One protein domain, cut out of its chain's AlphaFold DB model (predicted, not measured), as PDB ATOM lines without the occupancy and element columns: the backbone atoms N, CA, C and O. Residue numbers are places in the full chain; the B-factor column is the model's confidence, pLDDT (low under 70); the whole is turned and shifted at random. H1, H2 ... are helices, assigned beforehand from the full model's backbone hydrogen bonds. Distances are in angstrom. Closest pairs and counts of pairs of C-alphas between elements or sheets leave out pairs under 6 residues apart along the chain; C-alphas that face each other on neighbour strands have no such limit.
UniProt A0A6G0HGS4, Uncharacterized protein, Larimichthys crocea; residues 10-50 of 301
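What this domain is: This is residues 10 to 50 of the 301 residues of an uncharacterized protein of Larimichthys crocea (UniProt A0A6G0HGS4). A helical hairpin of a short helix, H1, and a longer one, H2, is followed by a long tail, residues 36 to 50, that turns at the far end of H2 and folds back toward H1. The turn, residues 36 to 41, and residues 17 to 22 at the other end stand free. The printed part has 41 residues with two named helices, H1 then H2, and no named strand; its class is all helix, with under half of the residues in named elements. It is only just compact, close to loose, with a radius of gyration of the C-alphas of 10.7 A, and elongated, spanning 32 by 18 by 11 A.

How they stand to each other: H1, residues 11 to 18, and H2, residues 25 to 35, form a helical hairpin, two touching helices that follow each other and run opposite ways. Their lines stand at a shallow tilt of 24 degrees. Their closest C-alphas, of Val 12 and Gly 26, are 6.0 A apart. In H1 and H2, every O i to N i+4 pair is within hydrogen-bond range.

Where its parts are: H1 begins at C-alpha 11, (26.127, -47.862, 26.668), and is 10.7 A long from first to last C-alpha. H2 is 15.4 A long and ends at C-alpha 35, (7.337, -43.029, 28.291).

The domain as a whole: The two C-alphas farthest apart, of Pro 20 and Glu 38, are 32.4 A apart. The printed part has no cut, and the link from H1 to H2 is short. The model's pLDDT is under 70 at residues 37 to 41.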
ATOM      1  N   THR A  10      28.848 -45.121  29.722       91.38
ATOM      2  CA  THR A  10      27.507 -45.690  29.559       91.38
ATOM      3  C   THR A  10      27.331 -46.309  28.165       91.38
ATOM      4  O   THR A  10      27.979 -45.869  27.208       91.38
ATOM      5  N   PRO A  11      26.437 -47.302  27.985       92.75
ATOM      6  CA  PRO A  11      26.127 -47.862  26.668       92.75
ATOM      7  C   PRO A  11      25.768 -46.797  25.622       92.75
ATOM      8  O   PRO A  11      26.252 -46.851  24.492       92.75
ATOM      9  N   VAL A  12      24.990 -45.782  26.016       91.75
ATOM     10  CA  VAL A  12      24.657 -44.611  25.186       91.75
ATOM     11  C   VAL A  12      25.903 -43.836  24.740       91.75
ATOM     12  O   VAL A  12      26.046 -43.569  23.548       91.75
ATOM     13  N   GLU A  13      26.830 -43.522  25.652       91.44
ATOM     14  CA  GLU A  13      28.083 -42.818  25.324       91.44
ATOM     15  C   GLU A  13      29.000 -43.654  24.415       91.44
ATOM     16  O   GLU A  13      29.661 -43.104  23.533       91.44
ATOM     17  N   ILE A  14      29.024 -44.984  24.582       93.25
ATOM     18  CA  ILE A  14      29.773 -45.897  23.702       93.25
ATOM     19  C   ILE A  14      29.199 -45.861  22.278       93.25
ATOM     20  O   ILE A  14      29.962 -45.762  21.314       93.25
ATOM     21  N   VAL A  15      27.868 -45.906  22.124       91.94
ATOM     22  CA  VAL A  15      27.215 -45.813  20.805       91.94
ATOM     23  C   VAL A  15      27.489 -44.462  20.149       91.94
ATOM     24  O   VAL A  15      27.897 -44.445  18.988       91.94
ATOM     25  N   GLU A  16      27.309 -43.358  20.878       90.94
ATOM     26  CA  GLU A  16      27.494 -41.992  20.367       90.94
ATOM     27  C   GLU A  16      28.949 -41.728  19.948       90.94
ATOM     28  O   GLU A  16      29.198 -41.182  18.874       90.94
ATOM     29  N   LYS A  17      29.923 -42.208  20.736       92.00
ATOM     30  CA  LYS A  17      31.354 -42.111  20.411       92.00
ATOM     31  C   LYS A  17      31.744 -42.929  19.176       92.00
ATOM     32  O   LYS A  17      32.571 -42.476  18.388       92.00
ATOM     33  N   ASN A  18      31.179 -44.126  19.015       94.38
ATOM     34  CA  ASN A  18      31.534 -45.029  17.917       94.38
ATOM     35  C   ASN A  18      30.767 -44.733  16.614       94.38
ATOM     36  O   ASN A  18      31.207 -45.155  15.547       94.38
ATOM     37  N   ASN A  19      29.636 -44.019  16.675       91.25
ATOM     38  CA  ASN A  19      28.746 -43.783  15.535       91.25
ATOM     39  C   ASN A  19      28.416 -42.282  15.394       91.25
ATOM     40  O   ASN A  19      27.309 -41.867  15.741       91.25
ATOM     41  N   PRO A  20      29.316 -41.451  14.830       88.12
ATOM     42  CA  PRO A  20      29.144 -39.989  14.770       88.12
ATOM     43  C   PRO A  20      27.943 -39.510  13.928       88.12
ATOM     44  O   PRO A  20      27.561 -38.339  13.994       88.12
ATOM     45  N   LEU A  21      27.331 -40.403  13.141       91.81
ATOM     46  CA  LEU A  21      26.081 -40.153  12.418       91.81
ATOM     47  C   LEU A  21      24.841 -40.214  13.334       91.81
ATOM     48  O   LEU A  21      23.822 -39.598  13.028       91.81
ATOM     49  N   VAL A  22      24.914 -40.931  14.461       86.75
ATOM     50  CA  VAL A  22      23.791 -41.180  15.376       86.75
ATOM     51  C   VAL A  22      23.781 -40.127  16.488       86.75
ATOM     52  O   VAL A  22      24.149 -40.380  17.633       86.75
ATOM     53  N   LYS A  23      23.360 -38.909  16.139       90.56
ATOM     54  CA  LYS A  23      23.277 -37.777  17.075       90.56
ATOM     55  C   LYS A  23      22.023 -37.851  17.953       90.56
ATOM     56  O   LYS A  23      20.944 -38.190  17.472       90.56
ATOM     57  N   GLY A  24      22.141 -37.474  19.229       89.06
ATOM     58  CA  GLY A  24      20.987 -37.309  20.129       89.06
ATOM     59  C   GLY A  24      20.425 -38.612  20.712       89.06
ATOM     60  O   GLY A  24      19.340 -38.611  21.303       89.06
ATOM     61  N   ILE A  25      21.163 -39.722  20.601       89.81
ATOM     62  CA  ILE A  25      20.785 -41.039  21.139       89.81
ATOM     63  C   ILE A  25      20.489 -40.989  22.651       89.81
ATOM     64  O   ILE A  25      19.522 -41.598  23.115       89.81
ATOM     65  N   GLY A  26      21.220 -40.167  23.415       89.25
ATOM     66  CA  GLY A  26      20.965 -39.951  24.843       89.25
ATOM     67  C   GLY A  26      19.640 -39.246  25.159       89.25
ATOM     68  O   GLY A  26      19.016 -39.542  26.180       89.25
ATOM     69  N   GLU A  27      19.144 -38.357  24.289       91.06
ATOM     70  CA  GLU A  27      17.790 -37.807  24.449       91.06
ATOM     71  C   GLU A  27      16.717 -38.852  24.160       91.06
ATOM     72  O   GLU A  27      15.688 -38.884  24.836       91.06
ATOM     73  N   ILE A  28      16.941 -39.682  23.140       88.81
ATOM     74  CA  ILE A  28      16.018 -40.747  22.749       88.81
ATOM     75  C   ILE A  28      15.889 -41.748  23.903       88.81
ATOM     76  O   ILE A  28      14.769 -42.009  24.337       88.81
ATOM     77  N   SER A  29      17.005 -42.200  24.485       89.38
ATOM     78  CA  SER A  29      17.013 -43.085  25.661       89.38
ATOM     79  C   SER A  29      16.217 -42.499  26.841       89.38
ATOM     80  O   SER A  29      15.329 -43.152  27.391       89.38
ATOM     81  N   LYS A  30      16.427 -41.213  27.164       88.69
ATOM     82  CA  LYS A  30      15.660 -40.496  28.204       88.69
ATOM     83  C   LYS A  30      14.165 -40.375  27.870       88.69
ATOM     84  O   LYS A  30      13.331 -40.468  28.769       88.69
ATOM     85  N   LYS A  31      13.800 -40.177  26.596       88.25
ATOM     86  CA  LYS A  31      12.398 -40.141  26.131       88.25
ATOM     87  C   LYS A  31      11.734 -41.520  26.226       88.25
ATOM     88  O   LYS A  31      10.556 -41.572  26.568       88.25
ATOM     89  N   PHE A  32      12.463 -42.609  25.971       84.75
ATOM     90  CA  PHE A  32      11.976 -43.977  26.185       84.75
ATOM     91  C   PHE A  32      11.764 -44.269  27.672       84.75
ATOM     92  O   PHE A  32      10.642 -44.580  28.058       84.75
ATOM     93  N   ASN A  33      12.774 -44.044  28.518       86.31
ATOM     94  CA  ASN A  33      12.671 -44.214  29.972       86.31
ATOM     95  C   ASN A  33      11.442 -43.490  30.574       86.31
ATOM     96  O   ASN A  33      10.689 -44.082  31.339       86.31
ATOM     97  N   ARG A  34      11.171 -42.243  30.157       85.81
ATOM     98  CA  ARG A  34      10.000 -41.466  30.620       85.81
ATOM     99  C   ARG A  34       8.643 -41.944  30.099       85.81
ATOM    100  O   ARG A  34       7.634 -41.661  30.732       85.81
ATOM    101  N   ARG A  35       8.591 -42.569  28.919       81.38
ATOM    102  CA  ARG A  35       7.337 -43.029  28.291       81.38
ATOM    103  C   ARG A  35       6.914 -44.426  28.747       81.38
ATOM    104  O   ARG A  35       5.762 -44.779  28.540       81.38
ATOM    105  N   TRP A  36       7.836 -45.197  29.320       75.69
ATOM    106  CA  TRP A  36       7.651 -46.610  29.653       75.69
ATOM    107  C   TRP A  36       7.926 -46.917  31.148       75.69
ATOM    108  O   TRP A  36       8.718 -47.815  31.429       75.69
ATOM    109  N   PRO A  37       7.329 -46.188  32.123       62.72
ATOM    110  CA  PRO A  37       7.545 -46.453  33.551       62.72
ATOM    111  C   PRO A  37       6.678 -47.594  34.118       62.72
ATOM    112  O   PRO A  37       7.010 -48.126  35.169       62.72
ATOM    113  N   GLU A  38       5.573 -47.954  33.455       65.06
ATOM    114  CA  GLU A  38       4.563 -48.919  33.945       65.06
ATOM    115  C   GLU A  38       4.804 -50.369  33.488       65.06
ATOM    116  O   GLU A  38       3.950 -51.230  33.674       65.06
ATOM    117  N   ILE A  39       5.945 -50.650  32.856       67.31
ATOM    118  CA  ILE A  39       6.291 -51.985  32.359       67.31
ATOM    119  C   ILE A  39       7.419 -52.560  33.208       67.31
ATOM    120  O   ILE A  39       8.401 -51.871  33.476       67.31
ATOM    121  N   ASP A  40       7.276 -53.834  33.590       63.88
ATOM    122  CA  ASP A  40       8.128 -54.541  34.563       63.88
ATOM    123  C   ASP A  40       9.640 -54.486  34.255       63.88
ATOM    124  O   ASP A  40      10.468 -54.649  35.151       63.88
ATOM    125  N   GLN A  41      10.017 -54.207  33.002       67.69
ATOM    126  CA  GLN A  41      11.367 -53.790  32.618       67.69
ATOM    127  C   GLN A  41      11.378 -52.340  32.114       67.69
ATOM    128  O   GLN A  41      11.139 -52.057  30.937       67.69
ATOM    129  N   VAL A  42      11.734 -51.416  33.008       76.69
ATOM    130  CA  VAL A  42      11.978 -50.009  32.671       76.69
ATOM    131  C   VAL A  42      13.251 -49.895  31.828       76.69
ATOM    132  O   VAL A  42      14.330 -50.301  32.262       76.69
ATOM    133  N   TRP A  43      13.158 -49.283  30.643       83.88
ATOM    134  CA  TRP A  43      14.337 -48.998  29.818       83.88
ATOM    135  C   TRP A  43      15.316 -48.080  30.579       83.88
ATOM    136  O   TRP A  43      14.921 -46.967  30.953       83.88
ATOM    137  N   PRO A  44      16.579 -48.483  30.815       86.31
ATOM    138  CA  PRO A  44      17.523 -47.682  31.590       86.31
ATOM    139  C   PRO A  44      17.870 -46.381  30.859       86.31
ATOM    140  O   PRO A  44      18.134 -46.374  29.659       86.31
ATOM    141  N   ALA A  45      17.913 -45.259  31.585       84.19
ATOM    142  CA  ALA A  45      18.201 -43.948  30.994       84.19
ATOM    143  C   ALA A  45      19.581 -43.891  30.300       84.19
ATOM    144  O   ALA A  45      19.736 -43.216  29.280       84.19
ATOM    145  N   GLU A  46      20.548 -44.652  30.816       88.56
ATOM    146  CA  GLU A  46      21.917 -44.828  30.302       88.56
ATOM    147  C   GLU A  46      22.007 -45.783  29.090       88.56
ATOM    148  O   GLU A  46      23.067 -45.923  28.476       88.56
ATOM    149  N   GLY A  47      20.883 -46.406  28.714       88.06
ATOM    150  CA  GLY A  47      20.795 -47.456  27.702       88.06
ATOM    151  C   GLY A  47      21.308 -48.810  28.193       88.06
ATOM    152  O   GLY A  47      21.815 -48.949  29.302       88.06
ATOM    153  N   THR A  48      21.156 -49.831  27.354       91.56
ATOM    154  CA  THR A  48      21.654 -51.185  27.617       91.56
ATOM    155  C   THR A  48      22.067 -51.867  26.316       91.56
ATOM    156  O   THR A  48      21.519 -51.567  25.254       91.56
ATOM    157  N   PHE A  49      23.032 -52.783  26.410       92.88
ATOM    158  CA  PHE A  49      23.394 -53.723  25.343       92.88
ATOM    159  C   PHE A  49      22.820 -55.129  25.577       92.88
ATOM    160  O   PHE A  49      23.122 -56.043  24.814       92.88
ATOM    161  N   ASP A  50      22.005 -55.310  26.618       93.00
ATOM    162  CA  ASP A  50      21.340 -56.576  26.909       93.00
ATOM    163  C   ASP A  50      20.376 -56.954  25.762       93.00
ATOM    164  O   ASP A  50      19.404 -56.228  25.508       93.00
TER     165      ASP A  50